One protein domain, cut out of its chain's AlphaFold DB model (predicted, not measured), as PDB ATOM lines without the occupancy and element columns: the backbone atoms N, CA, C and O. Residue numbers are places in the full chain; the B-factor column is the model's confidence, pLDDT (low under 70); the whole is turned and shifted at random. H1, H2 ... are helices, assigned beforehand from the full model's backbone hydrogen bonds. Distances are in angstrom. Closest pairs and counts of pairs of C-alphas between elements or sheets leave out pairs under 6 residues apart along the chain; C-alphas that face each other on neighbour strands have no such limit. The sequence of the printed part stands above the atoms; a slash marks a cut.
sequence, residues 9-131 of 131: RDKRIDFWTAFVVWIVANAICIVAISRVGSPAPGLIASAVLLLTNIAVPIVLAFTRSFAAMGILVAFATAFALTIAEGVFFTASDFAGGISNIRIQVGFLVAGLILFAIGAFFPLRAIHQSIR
ATOM      1  N   ARG A   9       6.319 -20.703 -13.950       84.88
ATOM      2  CA  ARG A   9       6.694 -22.037 -14.426       84.88
ATOM      3  C   ARG A   9       5.475 -22.947 -14.577       84.88
ATOM      4  O   ARG A   9       5.362 -23.609 -15.606       84.88
ATOM      5  N   ASP A  10       4.548 -22.924 -13.623       84.56
ATOM      6  CA  ASP A  10       3.350 -23.769 -13.654       84.56
ATOM      7  C   ASP A  10       2.433 -23.383 -14.812       84.56
ATOM      8  O   ASP A  10       1.953 -24.249 -15.539       84.56
ATOM      9  N   LYS A  11       2.287 -22.077 -15.072       84.56
ATOM     10  CA  LYS A  11       1.538 -21.553 -16.229       84.56
ATOM     11  C   LYS A  11       2.107 -22.059 -17.556       84.56
ATOM     12  O   LYS A  11       1.358 -22.438 -18.453       84.56
ATOM     13  N   ARG A  12       3.440 -22.081 -17.684       85.06
ATOM     14  CA  ARG A  12       4.141 -22.567 -18.885       85.06
ATOM     15  C   ARG A  12       3.966 -24.063 -19.070       85.06
ATOM     16  O   ARG A  12       3.667 -24.488 -20.180       85.06
ATOM     17  N   ILE A  13       4.174 -24.843 -18.010       88.06
ATOM     18  CA  ILE A  13       4.001 -26.297 -18.067       88.06
ATOM     19  C   ILE A  13       2.567 -26.612 -18.475       88.06
ATOM     20  O   ILE A  13       2.371 -27.420 -19.375       88.06
ATOM     21  N   ASP A  14       1.583 -25.935 -17.888       88.12
ATOM     22  CA  ASP A  14       0.179 -26.172 -18.202       88.12
ATOM     23  C   ASP A  14      -0.160 -25.833 -19.660       88.12
ATOM     24  O   ASP A  14      -0.727 -26.653 -20.378       88.12
ATOM     25  N   PHE A  15       0.289 -24.668 -20.137       90.25
ATOM     26  CA  PHE A  15       0.118 -24.252 -21.529       90.25
ATOM     27  C   PHE A  15       0.747 -25.245 -22.516       90.25
ATOM     28  O   PHE A  15       0.074 -25.711 -23.434       90.25
ATOM     29  N   TRP A  16       2.031 -25.581 -22.342       90.25
ATOM     30  CA  TRP A  16       2.756 -26.439 -23.285       90.25
ATOM     31  C   TRP A  16       2.285 -27.887 -23.226       90.25
ATOM     32  O   TRP A  16       2.187 -28.535 -24.266       90.25
ATOM     33  N   THR A  17       1.949 -28.383 -22.035       91.31
ATOM     34  CA  THR A  17       1.386 -29.729 -21.883       91.31
ATOM     35  C   THR A  17       0.037 -29.801 -22.578       91.31
ATOM     36  O   THR A  17      -0.167 -30.698 -23.390       91.31
ATOM     37  N   ALA A  18      -0.852 -28.832 -22.340       90.44
ATOM     38  CA  ALA A  18      -2.141 -28.781 -23.016       90.44
ATOM     39  C   ALA A  18      -1.972 -28.666 -24.538       90.44
ATOM     40  O   ALA A  18      -2.577 -29.443 -25.262       90.44
ATOM     41  N   PHE A  19      -1.096 -27.784 -25.023       91.00
ATOM     42  CA  PHE A  19      -0.798 -27.637 -26.451       91.00
ATOM     43  C   PHE A  19      -0.353 -28.959 -27.102       91.00
ATOM     44  O   PHE A  19      -0.964 -29.409 -28.071       91.00
ATOM     45  N   VAL A  20       0.683 -29.610 -26.557       91.31
ATOM     46  CA  VAL A  20       1.243 -30.844 -27.135       91.31
ATOM     47  C   VAL A  20       0.249 -31.997 -27.036       91.31
ATOM     48  O   VAL A  20       0.001 -32.682 -28.028       91.31
ATOM     49  N   VAL A  21      -0.348 -32.202 -25.858       92.75
ATOM     50  CA  VAL A  21      -1.309 -33.289 -25.637       92.75
ATOM     51  C   VAL A  21      -2.514 -33.128 -26.555       92.75
ATOM     52  O   VAL A  21      -2.959 -34.114 -27.136       92.75
ATOM     53  N   TRP A  22      -3.016 -31.904 -26.746       93.12
ATOM     54  CA  TRP A  22      -4.192 -31.675 -27.581       93.12
ATOM     55  C   TRP A  22      -3.929 -31.938 -29.063       93.12
ATOM     56  O   TRP A  22      -4.776 -32.542 -29.723       93.12
ATOM     57  N   ILE A  23      -2.754 -31.551 -29.576       89.50
ATOM     58  CA  ILE A  23      -2.332 -31.882 -30.947       89.50
ATOM     59  C   ILE A  23      -2.242 -33.398 -31.122       89.50
ATOM     60  O   ILE A  23      -2.840 -33.950 -32.045       89.50
ATOM     61  N   VAL A  24      -1.520 -34.080 -30.229       92.31
ATOM     62  CA  VAL A  24      -1.281 -35.526 -30.335       92.31
ATOM     63  C   VAL A  24      -2.589 -36.309 -30.211       92.31
ATOM     64  O   VAL A  24      -2.845 -37.200 -31.019       92.31
ATOM     65  N   ALA A  25      -3.449 -35.955 -29.254       91.31
ATOM     66  CA  ALA A  25      -4.743 -36.602 -29.070       91.31
ATOM     67  C   ALA A  25      -5.641 -36.435 -30.304       91.31
ATOM     68  O   ALA A  25      -6.211 -37.416 -30.780       91.31
ATOM     69  N   ASN A  26      -5.720 -35.225 -30.869       90.69
ATOM     70  CA  ASN A  26      -6.491 -34.993 -32.090       90.69
ATOM     71  C   ASN A  26      -5.936 -35.783 -33.278       90.69
ATOM     72  O   ASN A  26      -6.715 -36.404 -33.998       90.69
ATOM     73  N   ALA A  27      -4.613 -35.825 -33.456       87.31
ATOM     74  CA  ALA A  27      -3.988 -36.604 -34.520       87.31
ATOM     75  C   ALA A  27      -4.321 -38.101 -34.403       87.31
ATOM     76  O   ALA A  27      -4.736 -38.718 -35.383       87.31
ATOM     77  N   ILE A  28      -4.217 -38.675 -33.198       90.25
ATOM     78  CA  ILE A  28      -4.577 -40.079 -32.941       90.25
ATOM     79  C   ILE A  28      -6.059 -40.322 -33.243       90.25
ATOM     80  O   ILE A  28      -6.383 -41.294 -33.923       90.25
ATOM     81  N   CYS A  29      -6.954 -39.443 -32.786       89.19
ATOM     82  CA  CYS A  29      -8.388 -39.567 -33.036       89.19
ATOM     83  C   CYS A  29      -8.717 -39.501 -34.531       89.19
ATOM     84  O   CYS A  29      -9.462 -40.345 -35.020       89.19
ATOM     85  N   ILE A  30      -8.139 -38.554 -35.275       87.75
ATOM     86  CA  ILE A  30      -8.349 -38.428 -36.724       87.75
ATOM     87  C   ILE A  30      -7.860 -39.688 -37.444       87.75
ATOM     88  O   ILE A  30      -8.583 -40.244 -38.272       87.75
ATOM     89  N   VAL A  31      -6.668 -40.187 -37.095       87.94
ATOM     90  CA  VAL A  31      -6.144 -41.435 -37.660       87.94
ATOM     91  C   VAL A  31      -7.077 -42.596 -37.328       87.94
ATOM     92  O   VAL A  31      -7.461 -43.325 -38.234       87.94
ATOM     93  N   ALA A  32      -7.508 -42.749 -36.077       87.31
ATOM     94  CA  ALA A  32      -8.426 -43.812 -35.684       87.31
ATOM     95  C   ALA A  32      -9.747 -43.744 -36.467       87.31
ATOM     96  O   ALA A  32     -10.156 -44.748 -37.047       87.31
ATOM     97  N   ILE A  33     -10.359 -42.560 -36.572       87.81
ATOM     98  CA  ILE A  33     -11.599 -42.323 -37.328       87.81
ATOM     99  C   ILE A  33     -11.415 -42.694 -38.803       87.81
ATOM    100  O   ILE A  33     -12.255 -43.400 -39.362       87.81
ATOM    101  N   SER A  34     -10.296 -42.301 -39.418       84.31
ATOM    102  CA  SER A  34      -9.997 -42.626 -40.821       84.31
ATOM    103  C   SER A  34      -9.897 -44.135 -41.092       84.31
ATOM    104  O   SER A  34     -10.071 -44.572 -42.228       84.31
ATOM    105  N   ARG A  35      -9.649 -44.951 -40.056       87.62
ATOM    106  CA  ARG A  35      -9.540 -46.416 -40.151       87.62
ATOM    107  C   ARG A  35     -10.852 -47.155 -39.907       87.62
ATOM    108  O   ARG A  35     -10.904 -48.351 -40.169       87.62
ATOM    109  N   VAL A  36     -11.903 -46.480 -39.436       84.06
ATOM    110  CA  VAL A  36     -13.184 -47.119 -39.078       84.06
ATOM    111  C   VAL A  36     -13.894 -47.728 -40.296       84.06
ATOM    112  O   VAL A  36     -14.711 -48.630 -40.130       84.06
ATOM    113  N   GLY A  37     -13.580 -47.296 -41.524       70.12
ATOM    114  CA  GLY A  37     -14.024 -47.917 -42.786       70.12
ATOM    115  C   GLY A  37     -15.531 -47.835 -43.081       70.12
ATOM    116  O   GLY A  37     -15.934 -47.942 -44.236       70.12
ATOM    117  N   SER A  38     -16.362 -47.602 -42.064       79.44
ATOM    118  CA  SER A  38     -17.812 -47.461 -42.156       79.44
ATOM    119  C   SER A  38     -18.243 -46.003 -41.923       79.44
ATOM    120  O   SER A  38     -17.833 -45.400 -40.923       79.44
ATOM    121  N   PRO A  39     -19.092 -45.422 -42.800       81.00
ATOM    122  CA  PRO A  39     -19.462 -44.006 -42.740       81.00
ATOM    123  C   PRO A  39     -20.196 -43.608 -41.455       81.00
ATOM    124  O   PRO A  39     -19.907 -42.564 -40.880       81.00
ATOM    125  N   ALA A  40     -21.133 -44.436 -40.982       84.69
ATOM    126  CA  ALA A  40     -21.972 -44.113 -39.827       84.69
ATOM    127  C   ALA A  40     -21.174 -43.979 -38.508       84.69
ATOM    128  O   ALA A  40     -21.243 -42.920 -37.879       84.69
ATOM    129  N   PRO A  41     -20.370 -44.973 -38.081       84.25
ATOM    130  CA  PRO A  41     -19.536 -44.837 -36.887       84.25
ATOM    131  C   PRO A  41     -18.424 -43.790 -37.049       84.25
ATOM    132  O   PRO A  41     -18.098 -43.112 -36.076       84.25
ATOM    133  N   GLY A  42     -17.888 -43.588 -38.261       86.06
ATOM    134  CA  GLY A  42     -16.928 -42.511 -38.527       86.06
ATOM    135  C   GLY A  42     -17.526 -41.113 -38.319       86.06
ATOM    136  O   GLY A  42     -16.881 -40.235 -37.740       86.06
ATOM    137  N   LEU A  43     -18.786 -40.919 -38.722       86.81
ATOM    138  CA  LEU A  43     -19.504 -39.653 -38.562       86.81
ATOM    139  C   LEU A  43     -19.834 -39.373 -37.092       86.81
ATOM    140  O   LEU A  43     -19.610 -38.260 -36.617       86.81
ATOM    141  N   ILE A  44     -20.272 -40.392 -36.344       88.38
ATOM    142  CA  ILE A  44     -20.508 -40.278 -34.895       88.38
ATOM    143  C   ILE A  44     -19.206 -39.933 -34.165       88.38
ATOM    144  O   ILE A  44     -19.176 -38.996 -33.369       88.38
ATOM    145  N   ALA A  45     -18.111 -40.639 -34.457       87.00
ATOM    146  CA  ALA A  45     -16.822 -40.384 -33.823       87.00
ATOM    147  C   ALA A  45     -16.286 -38.975 -34.138       87.00
ATOM    148  O   ALA A  45     -15.778 -38.295 -33.247       87.00
ATOM    149  N   SER A  46     -16.475 -38.497 -35.371       86.69
ATOM    150  CA  SER A  46     -16.132 -37.122 -35.762       86.69
ATOM    151  C   SER A  46     -16.972 -36.080 -35.017       86.69
ATOM    152  O   SER A  46     -16.434 -35.078 -34.551       86.69
ATOM    153  N   ALA A  47     -18.276 -36.323 -34.849       88.25
ATOM    154  CA  ALA A  47     -19.157 -35.438 -34.090       88.25
ATOM    155  C   ALA A  47     -18.761 -35.372 -32.607       88.25
ATOM    156  O   ALA A  47     -18.686 -34.287 -32.033       88.25
ATOM    157  N   VAL A  48     -18.437 -36.512 -31.992       92.00
ATOM    158  CA  VAL A  48     -17.942 -36.570 -30.606       92.00
ATOM    159  C   VAL A  48     -16.612 -35.830 -30.463       92.00
ATOM    160  O   VAL A  48     -16.432 -35.068 -29.510       92.00
ATOM    161  N   LEU A  49     -15.694 -36.003 -31.417       90.69
ATOM    162  CA  LEU A  49     -14.419 -35.290 -31.430       90.69
ATOM    163  C   LEU A  49     -14.636 -33.773 -31.526       90.69
ATOM    164  O   LEU A  49     -14.043 -33.024 -30.752       90.69
ATOM    165  N   LEU A  50     -15.524 -33.320 -32.415       88.56
ATOM    166  CA  LEU A  50     -15.892 -31.908 -32.546       88.56
ATOM    167  C   LEU A  50     -16.457 -31.349 -31.234       88.56
ATOM    168  O   LEU A  50     -15.994 -30.315 -30.756       88.56
ATOM    169  N   LEU A  51     -17.418 -32.045 -30.621       92.50
ATOM    170  CA  LEU A  51     -18.013 -31.622 -29.353       92.50
ATOM    171  C   LEU A  51     -16.969 -31.553 -28.233       92.50
ATOM    172  O   LEU A  51     -16.963 -30.596 -27.461       92.50
ATOM    173  N   THR A  52     -16.045 -32.513 -28.177       91.62
ATOM    174  CA  THR A  52     -14.943 -32.532 -27.200       91.62
ATOM    175  C   THR A  52     -14.004 -31.343 -27.402       91.62
ATOM    176  O   THR A  52     -13.627 -30.670 -26.442       91.62
ATOM    177  N   ASN A  53     -13.684 -31.037 -28.657       90.75
ATOM    178  CA  ASN A  53     -12.842 -29.913 -29.050       90.75
ATOM    179  C   ASN A  53     -13.449 -28.540 -28.720       90.75
ATOM    180  O   ASN A  53     -12.707 -27.568 -28.612       90.75
ATOM    181  N   ILE A  54     -14.764 -28.458 -28.508       88.75
ATOM    182  CA  ILE A  54     -15.453 -27.243 -28.051       88.75
ATOM    183  C   ILE A  54     -15.593 -27.247 -26.523       88.75
ATOM    184  O   ILE A  54     -15.205 -26.292 -25.852       88.75
ATOM    185  N   ALA A  55     -16.134 -28.326 -25.956       89.12
ATOM    186  CA  ALA A  55     -16.499 -28.392 -24.544       89.12
ATOM    187  C   ALA A  55     -15.283 -28.316 -23.612       89.12
ATOM    188  O   ALA A  55     -15.317 -27.609 -22.605       89.12
ATOM    189  N   VAL A  56     -14.192 -29.013 -23.942       90.69
ATOM    190  CA  VAL A  56     -13.014 -29.084 -23.069       90.69
ATOM    191  C   VAL A  56     -12.305 -27.736 -22.910       90.69
ATOM    192  O   VAL A  56     -12.082 -27.346 -21.763       90.69
ATOM    193  N   PRO A  57     -11.993 -26.967 -23.973       87.56
ATOM    194  CA  PRO A  57     -11.429 -25.632 -23.793       87.56
ATOM    195  C   PRO A  57     -12.361 -24.676 -23.038       87.56
ATOM    196  O   PRO A  57     -11.859 -23.875 -22.256       87.56
ATOM    197  N   ILE A  58     -13.690 -24.783 -23.188       87.25
ATOM    198  CA  ILE A  58     -14.642 -23.981 -22.397       87.25
ATOM    199  C   ILE A  58     -14.520 -24.319 -20.907       87.25
ATOM    200  O   ILE A  58     -14.341 -23.427 -20.084       87.25
ATOM    201  N   VAL A  59     -14.561 -25.604 -20.545       89.75
ATOM    202  CA  VAL A  59     -14.423 -26.043 -19.144       89.75
ATOM    203  C   VAL A  59     -13.054 -25.656 -18.575       89.75
ATOM    204  O   VAL A  59     -12.947 -25.187 -17.436       89.75
ATOM    205  N   LEU A  60     -11.994 -25.805 -19.371       88.19
ATOM    206  CA  LEU A  60     -10.645 -25.417 -18.976       88.19
ATOM    207  C   LEU A  60     -10.482 -23.903 -18.872       88.19
ATOM    208  O   LEU A  60      -9.731 -23.458 -18.015       88.19
ATOM    209  N   ALA A  61     -11.219 -23.092 -19.627       85.62
ATOM    210  CA  ALA A  61     -11.155 -21.638 -19.491       85.62
ATOM    211  C   ALA A  61     -11.541 -21.178 -18.073       85.62
ATOM    212  O   ALA A  61     -10.929 -20.251 -17.543       85.62
ATOM    213  N   PHE A  62     -12.490 -21.870 -17.430       84.75
ATOM    214  CA  PHE A  62     -12.939 -21.563 -16.067       84.75
ATOM    215  C   PHE A  62     -12.095 -22.210 -14.958       84.75
ATOM    216  O   PHE A  62     -12.161 -21.779 -13.806       84.75
ATOM    217  N   THR A  63     -11.315 -23.246 -15.273       85.38
ATOM    218  CA  THR A  63     -10.558 -24.021 -14.271       85.38
ATOM    219  C   THR A  63      -9.046 -23.829 -14.390       85.38
ATOM    220  O   THR A  63      -8.381 -23.611 -13.379       85.38
ATOM    221  N   ARG A  64      -8.514 -23.865 -15.616       86.12
ATOM    222  CA  ARG A  64      -7.094 -23.772 -15.986       86.12
ATOM    223  C   ARG A  64      -6.930 -22.955 -17.278       86.12
ATOM    224  O   ARG A  64      -6.693 -23.490 -18.360       86.12
ATOM    225  N   SER A  65      -7.037 -21.633 -17.165       83.81
ATOM    226  CA  SER A  65      -7.062 -20.719 -18.322       83.81
ATOM    227  C   SER A  65      -5.849 -20.829 -19.264       83.81
ATOM    228  O   SER A  65      -6.017 -20.732 -20.478       83.81
ATOM    229  N   PHE A  66      -4.641 -21.093 -18.748       85.62
ATOM    230  CA  PHE A  66      -3.448 -21.304 -19.581       85.62
ATOM    231  C   PHE A  66      -3.488 -22.626 -20.359       85.62
ATOM    232  O   PHE A  66      -3.026 -22.662 -21.498       85.62
ATOM    233  N   ALA A  67      -4.099 -23.679 -19.808       86.88
ATOM    234  CA  ALA A  67      -4.351 -24.916 -20.545       86.88
ATOM    235  C   ALA A  67      -5.317 -24.673 -21.715       86.88
ATOM    236  O   ALA A  67      -5.062 -25.104 -22.838       86.88
ATOM    237  N   ALA A  68      -6.396 -23.916 -21.476       86.44
ATOM    238  CA  ALA A  68      -7.345 -23.538 -22.525       86.44
ATOM    239  C   ALA A  68      -6.681 -22.708 -23.636       86.44
ATOM    240  O   ALA A  68      -6.911 -22.974 -24.815       86.44
ATOM    241  N   MET A  69      -5.800 -21.762 -23.289       87.25
ATOM    242  CA  MET A  69      -4.986 -21.051 -24.285       87.25
ATOM    243  C   MET A  69      -4.082 -22.003 -25.075       87.25
ATOM    244  O   MET A  69      -4.001 -21.873 -26.293       87.25
ATOM    245  N   GLY A  70      -3.439 -22.974 -24.418       86.50
ATOM    246  CA  GLY A  70      -2.626 -23.994 -25.090       86.50
ATOM    247  C   GLY A  70      -3.425 -24.785 -26.126       86.50
ATOM    248  O   GLY A  70      -2.972 -24.969 -27.254       86.50
ATOM    249  N   ILE A  71      -4.656 -25.168 -25.783       88.75
ATOM    250  CA  ILE A  71      -5.592 -25.848 -26.689       88.75
ATOM    251  C   ILE A  71      -6.002 -24.953 -27.868       88.75
ATOM    252  O   ILE A  71      -6.002 -25.399 -29.013       88.75
ATOM    253  N   LEU A  72      -6.318 -23.679 -27.627       87.50
ATOM    254  CA  LEU A  72      -6.663 -22.741 -28.702       87.50
ATOM    255  C   LEU A  72      -5.497 -22.528 -29.672       87.50
ATOM    256  O   LEU A  72      -5.691 -22.516 -30.887       87.50
ATOM    257  N   VAL A  73      -4.277 -22.410 -29.148       87.62
ATOM    258  CA  VAL A  73      -3.068 -22.304 -29.972       87.62
ATOM    259  C   VAL A  73      -2.832 -23.596 -30.751       87.62
ATOM    260  O   VAL A  73      -2.447 -23.527 -31.918       87.62
ATOM    261  N   ALA A  74      -3.123 -24.765 -30.174       86.94
ATOM    262  CA  ALA A  74      -3.078 -26.040 -30.890       86.94
ATOM    263  C   ALA A  74      -4.046 -26.059 -32.083       86.94
ATOM    264  O   ALA A  74      -3.629 -26.422 -33.182       86.94
ATOM    265  N   PHE A  75      -5.290 -25.593 -31.917       84.25
ATOM    266  CA  PHE A  75      -6.226 -25.462 -33.041       84.25
ATOM    267  C   PHE A  75      -5.746 -24.477 -34.093       84.25
ATOM    268  O   PHE A  75      -5.786 -24.796 -35.277       84.25
ATOM    269  N   ALA A  76      -5.277 -23.298 -33.684       83.88
ATOM    270  CA  ALA A  76      -4.776 -22.297 -34.618       83.88
ATOM    271  C   ALA A  76      -3.582 -22.837 -35.424       83.88
ATOM    272  O   ALA A  76      -3.507 -22.634 -36.633       83.88
ATOM    273  N   THR A  77      -2.691 -23.582 -34.765       85.00
ATOM    274  CA  THR A  77      -1.529 -24.235 -35.385       85.00
ATOM    275  C   THR A  77      -1.975 -25.315 -36.370       85.00
ATOM    276  O   THR A  77      -1.514 -25.323 -37.507       85.00
ATOM    277  N   ALA A  78      -2.900 -26.194 -35.972       82.69
ATOM    278  CA  ALA A  78      -3.429 -27.247 -36.837       82.69
ATOM    279  C   ALA A  78      -4.175 -26.673 -38.051       82.69
ATOM    280  O   ALA A  78      -3.945 -27.100 -39.175       82.69
ATOM    281  N   PHE A  79      -5.011 -25.656 -37.846       82.62
ATOM    282  CA  PHE A  79      -5.739 -24.985 -38.920       82.62
ATOM    283  C   PHE A  79      -4.796 -24.302 -39.912       82.62
ATOM    284  O   PHE A  79      -4.944 -24.455 -41.123       82.62
ATOM    285  N   ALA A  80      -3.790 -23.585 -39.411       79.69
ATOM    286  CA  ALA A  80      -2.800 -22.942 -40.260       79.69
ATOM    287  C   ALA A  80      -1.926 -23.964 -41.014       79.69
ATOM    288  O   ALA A  80      -1.587 -23.715 -42.170       79.69
ATOM    289  N   LEU A  81      -1.634 -25.130 -40.420       82.19
ATOM    290  CA  LEU A  81      -1.018 -26.261 -41.124       82.19
ATOM    291  C   LEU A  81      -1.902 -26.768 -42.262       82.19
ATOM    292  O   LEU A  81      -1.405 -26.917 -43.371       82.19
ATOM    293  N   THR A  82      -3.197 -26.982 -42.022       80.81
ATOM    294  CA  THR A  82      -4.134 -27.433 -43.061       80.81
ATOM    295  C   THR A  82      -4.259 -26.420 -44.200       80.81
ATOM    296  O   THR A  82      -4.297 -26.810 -45.364       80.81
ATOM    297  N   ILE A  83      -4.277 -25.115 -43.898       81.88
ATOM    298  CA  ILE A  83      -4.254 -24.071 -44.935       81.88
ATOM    299  C   ILE A  83      -2.959 -24.145 -45.738       81.88
ATOM    300  O   ILE A  83      -3.009 -24.145 -46.967       81.88
ATOM    301  N   ALA A  84      -1.808 -24.189 -45.061       79.56
ATOM    302  CA  ALA A  84      -0.519 -24.268 -45.734       79.56
ATOM    303  C   ALA A  84      -0.472 -25.507 -46.636       79.56
ATOM    304  O   ALA A  84      -0.235 -25.379 -47.833       79.56
ATOM    305  N   GLU A  85      -0.793 -26.682 -46.098       79.00
ATOM    306  CA  GLU A  85      -0.886 -27.927 -46.854       79.00
ATOM    307  C   GLU A  85      -1.786 -27.778 -48.084       79.00
ATOM    308  O   GLU A  85      -1.341 -28.081 -49.187       79.00
ATOM    309  N   GLY A  86      -2.995 -27.228 -47.938       79.12
ATOM    310  CA  GLY A  86      -3.913 -27.008 -49.058       79.12
ATOM    311  C   GLY A  86      -3.332 -26.111 -50.157       79.12
ATOM    312  O   GLY A  86      -3.449 -26.432 -51.342       79.12
ATOM    313  N   VAL A  87      -2.657 -25.016 -49.790       83.31
ATOM    314  CA  VAL A  87      -1.998 -24.114 -50.752       83.31
ATOM    315  C   VAL A  87      -0.854 -24.825 -51.474       83.31
ATOM    316  O   VAL A  87      -0.771 -24.766 -52.702       83.31
ATOM    317  N   PHE A  88       0.016 -25.517 -50.736       81.81
ATOM    318  CA  PHE A  88       1.172 -26.213 -51.306       81.81
ATOM    319  C   PHE A  88       0.767 -27.414 -52.164       81.81
ATOM    320  O   PHE A  88       1.375 -27.643 -53.207       81.81
ATOM    321  N   PHE A  89      -0.284 -28.135 -51.778       79.94
ATOM    322  CA  PHE A  89      -0.857 -29.220 -52.569       79.94
ATOM    323  C   PHE A  89      -1.428 -28.692 -53.888       79.94
ATOM    324  O   PHE A  89      -1.088 -29.190 -54.956       79.94
ATOM    325  N   THR A  90      -2.203 -27.605 -53.831       84.44
ATOM    326  CA  THR A  90      -2.764 -26.961 -55.027       84.44
ATOM    327  C   THR A  90      -1.660 -26.454 -55.961       84.44
ATOM    328  O   THR A  90      -1.703 -26.682 -57.168       84.44
ATOM    329  N   ALA A  91      -0.631 -25.798 -55.415       81.88
ATOM    330  CA  ALA A  91       0.519 -25.328 -56.188       81.88
ATOM    331  C   ALA A  91       1.309 -26.488 -56.821       81.88
ATOM    332  O   ALA A  91       1.719 -26.397 -57.979       81.88
ATOM    333  N   SER A  92       1.478 -27.588 -56.082       82.75
ATOM    334  CA  SER A  92       2.068 -28.830 -56.584       82.75
ATOM    335  C   SER A  92       1.272 -29.386 -57.763       82.75
ATOM    336  O   SER A  92       1.870 -29.727 -58.781       82.75
ATOM    337  N   ASP A  93      -0.057 -29.439 -57.673       84.44
ATOM    338  CA  ASP A  93      -0.910 -29.952 -58.748       84.44
ATOM    339  C   ASP A  93      -0.771 -29.130 -60.036       84.44
ATOM    340  O   ASP A  93      -0.587 -29.703 -61.112       84.44
ATOM    341  N   PHE A  94      -0.731 -27.795 -59.933       84.62
ATOM    342  CA  PHE A  94      -0.446 -26.918 -61.078       84.62
ATOM    343  C   PHE A  94       0.960 -27.116 -61.663       84.62
ATOM    344  O   PHE A  94       1.158 -26.930 -62.863       84.62
ATOM    345  N   ALA A  95       1.930 -27.524 -60.844       81.44
ATOM    346  CA  ALA A  95       3.290 -27.848 -61.270       81.44
ATOM    347  C   ALA A  95       3.448 -29.289 -61.808       81.44
ATOM    348  O   ALA A  95       4.569 -29.722 -62.080       81.44
ATOM    349  N   GLY A  96       2.352 -30.046 -61.959       78.88
ATOM    350  CA  GLY A  96       2.368 -31.436 -62.428       78.88
ATOM    351  C   GLY A  96       2.631 -32.474 -61.330       78.88
ATOM    352  O   GLY A  96       2.989 -33.611 -61.625       78.88
ATOM    353  N   GLY A  97       2.461 -32.119 -60.056       71.75
ATOM    354  CA  GLY A  97       2.734 -32.986 -58.908       71.75
ATOM    355  C   GLY A  97       1.873 -34.250 -58.834       71.75
ATOM    356  O   GLY A  97       2.352 -35.266 -58.338       71.75
ATOM    357  N   ILE A  98       0.667 -34.241 -59.418       73.44
ATOM    358  CA  ILE A  98      -0.215 -35.423 -59.504       73.44
ATOM    359  C   ILE A  98       0.483 -36.596 -60.216       73.44
ATOM    360  O   ILE A  98       0.270 -37.755 -59.867       73.44
ATOM    361  N   SER A  99       1.347 -36.310 -61.195       71.69
ATOM    362  CA  SER A  99       2.105 -37.323 -61.938       71.69
ATOM    363  C   SER A  99       3.533 -37.524 -61.419       71.69
ATOM    364  O   SER A  99       4.228 -38.428 -61.887       71.69
ATOM    365  N   ASN A 100       3.989 -36.722 -60.446       78.69
ATOM    366  CA  ASN A 100       5.352 -36.782 -59.923       78.69
ATOM    367  C   ASN A 100       5.422 -36.547 -58.406       78.69
ATOM    368  O   ASN A 100       5.496 -35.416 -57.917       78.69
ATOM    369  N   ILE A 101       5.551 -37.651 -57.668       77.69
ATOM    370  CA  ILE A 101       5.632 -37.660 -56.202       77.69
ATOM    371  C   ILE A 101       6.797 -36.829 -55.642       77.69
ATOM    372  O   ILE A 101       6.702 -36.309 -54.536       77.69
ATOM    373  N   ARG A 102       7.898 -36.653 -56.391       76.94
ATOM    374  CA  ARG A 102       9.042 -35.844 -55.929       76.94
ATOM    375  C   ARG A 102       8.692 -34.361 -55.867       76.94
ATOM    376  O   ARG A 102       9.140 -33.675 -54.953       76.94
ATOM    377  N   ILE A 103       7.892 -33.887 -56.822       74.06
ATOM    378  CA  ILE A 103       7.408 -32.503 -56.863       74.06
ATOM    379  C   ILE A 103       6.450 -32.282 -55.691       74.06
ATOM    380  O   ILE A 103       6.647 -31.354 -54.910       74.06
ATOM    381  N   GLN A 104       5.504 -33.200 -55.490       74.00
ATOM    382  CA  GLN A 104       4.550 -33.145 -54.381       74.00
ATOM    383  C   GLN A 104       5.231 -33.131 -53.005       74.00
ATOM    384  O   GLN A 104       4.939 -32.273 -52.173       74.00
ATOM    385  N   VAL A 105       6.196 -34.028 -52.777       75.19
ATOM    386  CA  VAL A 105       6.979 -34.064 -51.531       75.19
ATOM    387  C   VAL A 105       7.810 -32.789 -51.363       75.19
ATOM    388  O   VAL A 105       7.892 -32.262 -50.256       75.19
ATOM    389  N   GLY A 106       8.388 -32.252 -52.442       77.25
ATOM    390  CA  GLY A 106       9.143 -30.996 -52.410       77.25
ATOM    391  C   GLY A 106       8.301 -29.807 -51.938       77.25
ATOM    392  O   GLY A 106       8.723 -29.080 -51.037       77.25
ATOM    393  N   PHE A 107       7.092 -29.642 -52.484       78.81
ATOM    394  CA  PHE A 107       6.160 -28.593 -52.054       78.81
ATOM    395  C   PHE A 107       5.656 -28.814 -50.622       78.81
ATOM    396  O   PHE A 107       5.577 -27.851 -49.861       78.81
ATOM    397  N   LEU A 108       5.387 -30.060 -50.216       78.44
ATOM    398  CA  LEU A 108       4.987 -30.380 -48.841       78.44
ATOM    399  C   LEU A 108       6.076 -29.992 -47.825       78.44
ATOM    400  O   LEU A 108       5.792 -29.333 -46.825       78.44
ATOM    401  N   VAL A 109       7.333 -30.362 -48.093       82.00
ATOM    402  CA  VAL A 109       8.474 -30.026 -47.227       82.00
ATOM    403  C   VAL A 109       8.682 -28.513 -47.165       82.00
ATOM    404  O   VAL A 109       8.853 -27.967 -46.075       82.00
ATOM    405  N   ALA A 110       8.619 -27.819 -48.304       80.12
ATOM    406  CA  ALA A 110       8.726 -26.362 -48.345       80.12
ATOM    407  C   ALA A 110       7.619 -25.684 -47.519       80.12
ATOM    408  O   ALA A 110       7.902 -24.769 -46.742       80.12
ATOM    409  N   GLY A 111       6.381 -26.176 -47.627       77.19
ATOM    410  CA  GLY A 111       5.251 -25.684 -46.846       77.19
ATOM    411  C   GLY A 111       5.416 -25.887 -45.346       77.19
ATOM    412  O   GLY A 111       5.190 -24.953 -44.577       77.19
ATOM    413  N   LEU A 112       5.892 -27.060 -44.922       79.38
ATOM    414  CA  LEU A 112       6.182 -27.340 -43.512       79.38
ATOM    415  C   LEU A 112       7.285 -26.436 -42.951       79.38
ATOM    416  O   LEU A 112       7.165 -25.958 -41.824       79.38
ATOM    417  N   ILE A 113       8.339 -26.167 -43.726       82.88
ATOM    418  CA  ILE A 113       9.426 -25.267 -43.310       82.88
ATOM    419  C   ILE A 113       8.902 -23.838 -43.145       82.88
ATOM    420  O   ILE A 113       9.137 -23.212 -42.109       82.88
ATOM    421  N   LEU A 114       8.168 -23.324 -44.135       80.00
ATOM    422  CA  LEU A 114       7.598 -21.975 -44.082       80.00
ATOM    423  C   LEU A 114       6.604 -21.830 -42.932       80.00
ATOM    424  O   LEU A 114       6.629 -20.825 -42.218       80.00
ATOM    425  N   PHE A 115       5.789 -22.858 -42.699       78.75
ATOM    426  CA  PHE A 115       4.909 -22.918 -41.545       78.75
ATOM    427  C   PHE A 115       5.694 -22.882 -40.231       78.75
ATOM    428  O   PHE A 115       5.382 -22.073 -39.363       78.75
ATOM    429  N   ALA A 116       6.728 -23.714 -40.078       79.62
ATOM    430  CA  ALA A 116       7.527 -23.768 -38.858       79.62
ATOM    431  C   ALA A 116       8.198 -22.419 -38.549       79.62
ATOM    432  O   ALA A 116       8.180 -21.969 -37.401       79.62
ATOM    433  N   ILE A 117       8.728 -21.742 -39.573       82.62
ATOM    434  CA  ILE A 117       9.300 -20.395 -39.446       82.62
ATOM    435  C   ILE A 117       8.215 -19.393 -39.030       82.62
ATOM    436  O   ILE A 117       8.415 -18.627 -38.087       82.62
ATOM    437  N   GLY A 118       7.056 -19.414 -39.693       78.50
ATOM    438  CA  GLY A 118       5.937 -18.521 -39.394       78.50
ATOM    439  C   GLY A 118       5.366 -18.724 -37.992       78.50
ATOM    440  O   GLY A 118       5.129 -17.749 -37.286       78.50
ATOM    441  N   ALA A 119       5.203 -19.976 -37.558       76.88
ATOM    442  CA  ALA A 119       4.662 -20.357 -36.254       76.88
ATOM    443  C   ALA A 119       5.635 -20.083 -35.096       76.88
ATOM    444  O   ALA A 119       5.199 -19.853 -33.965       76.88
ATOM    445  N   PHE A 120       6.945 -20.042 -35.358       82.38
ATOM    446  CA  PHE A 120       7.951 -19.751 -34.337       82.38
ATOM    447  C   PHE A 120       7.750 -18.374 -33.686       82.38
ATOM    448  O   PHE A 120       7.831 -18.257 -32.464       82.38
ATOM    449  N   PHE A 121       7.455 -17.334 -34.470       79.56
ATOM    450  CA  PHE A 121       7.269 -15.971 -33.960       79.56
ATOM    451  C   PHE A 121       6.081 -15.815 -32.989       79.56
ATOM    452  O   PHE A 121       6.314 -15.331 -31.877       79.56
ATOM    453  N   PRO A 122       4.839 -16.227 -33.323       77.19
ATOM    454  CA  PRO A 122       3.711 -16.135 -32.400       77.19
ATOM    455  C   PRO A 122       3.898 -17.039 -31.177       77.19
ATOM    456  O   PRO A 122       3.626 -16.601 -30.060       77.19
ATOM    457  N   LEU A 123       4.443 -18.251 -31.341       78.31
ATOM    458  CA  LEU A 123       4.738 -19.140 -30.210       78.31
ATOM    459  C   LEU A 123       5.785 -18.538 -29.269       78.31
ATOM    460  O   LEU A 123       5.641 -18.611 -28.048       78.31
ATOM    461  N   ARG A 124       6.818 -17.889 -29.815       79.00
ATOM    462  CA  ARG A 124       7.818 -17.159 -29.031       79.00
ATOM    463  C   ARG A 124       7.199 -15.963 -28.309       79.00
ATOM    464  O   ARG A 124       7.508 -15.763 -27.138       79.00
ATOM    465  N   ALA A 125       6.331 -15.199 -28.971       76.62
ATOM    466  CA  ALA A 125       5.642 -14.061 -28.364       76.62
ATOM    467  C   ALA A 125       4.749 -14.501 -27.191       76.62
ATOM    468  O   ALA A 125       4.833 -13.927 -26.108       76.62
ATOM    469  N   ILE A 126       3.981 -15.583 -27.362       76.81
ATOM    470  CA  ILE A 126       3.176 -16.189 -26.289       76.81
ATOM    471  C   ILE A 126       4.078 -16.686 -25.153       76.81
ATOM    472  O   ILE A 126       3.833 -16.432 -23.978       76.81
ATOM    473  N   HIS A 127       5.178 -17.358 -25.478       77.00
ATOM    474  CA  HIS A 127       6.125 -17.810 -24.466       77.00
ATOM    475  C   HIS A 127       6.750 -16.644 -23.686       77.00
ATOM    476  O   HIS A 127       7.064 -16.801 -22.507       77.00
ATOM    477  N   GLN A 128       6.962 -15.487 -24.311       75.69
ATOM    478  CA  GLN A 128       7.477 -14.292 -23.644       75.69
ATOM    479  C   GLN A 128       6.416 -13.584 -22.794       75.69
ATOM    480  O   GLN A 128       6.777 -13.063 -21.747       75.69
ATOM    481  N   SER A 129       5.135 -13.612 -23.172       72.81
ATOM    482  CA  SER A 129       4.059 -12.974 -22.395       72.81
ATOM    483  C   SER A 129       3.677 -13.729 -21.116       72.81
ATOM    484  O   SER A 129       3.113 -13.138 -20.203       72.81
ATOM    485  N   ILE A 130       3.996 -15.025 -21.027       71.69
ATOM    486  CA  ILE A 130       3.785 -15.854 -19.822       71.69
ATOM    487  C   ILE A 130       4.971 -15.720 -18.832       71.69
ATOM    488  O   ILE A 130       5.004 -16.372 -17.790       71.69
ATOM    489  N   ARG A 131       6.010 -14.949 -19.174       59.06
ATOM    490  CA  ARG A 131       7.177 -14.688 -18.315       59.06
ATOM    491  C   ARG A 131       6.836 -13.648 -17.254       59.06
ATOM    492  O   ARG A 131       7.269 -13.883 -16.110       59.06
TER     493      ARG A 131
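This is residues 9 to 131 of the 131 residues of an uncharacterized protein of Chloroflexi bacterium (UniProt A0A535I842). Two long helical hairpins, H1 with H2 and H3 with H4, make a flat V: they meet where H1 begins, H2 ends and H3 begins, and their far tips, residues 36 to 38 and 95 to 100, point apart. H1 crosses the first half of H3, and H4 folds back beside H3. The printed part has 123 residues, with four named helices, H1 to H4 in order, no named strand, and the class all helix. It is loose, with a radius of gyration of the C-alphas of 17.3 A, and spans 51 by 41 by 15 A.

Start at H1, residues 9 to 35; its residues 26 to 34 touch H2, residues 39 to 63, in a hairpin at a shallow tilt of 9 degrees, opposite ways, closest at C-alphas 33 and 42, 5.5 A. Next find the hub, H3, residues 65 to 94: its residues 66 to 78 touch H1 at a steep tilt of 46 degrees, the same way, closest at C-alphas 19 and 70, 4.3 A. H2 and H3 form a hairpin at a steep tilt of 42 degrees, opposite ways; they touch closest at C-alphas 57 and 68, 4.8 A. H4, residues 101 to 129, touches H3 in a hairpin at a shallow tilt of 26 degrees, opposite ways, closest at C-alphas 92 and 104, 5.4 A. H1 and H4 are close but not clearly touching, and H2 and H4 are apart. Every O i to N i+4 pair is within hydrogen-bond range in H1 and H3; in H2 it is 19 of 21, in H4 23 of 25.

Find C-alpha 9 at (6.694, -22.037, -14.426); from there H1 runs 39.0 A. H2 spans 35.9 A and H3 43.7 A. H4 runs 41.9 A, with a kink of 26 degrees near residue 119, to C-alpha 129 at (4.059, -12.974, -22.395).

The C-alphas of Thr 63 and Ser 99 are the two farthest apart, at 51.1 A. The printed part has no cut and no long link; residue 131 alone is under 70 in pLDDT.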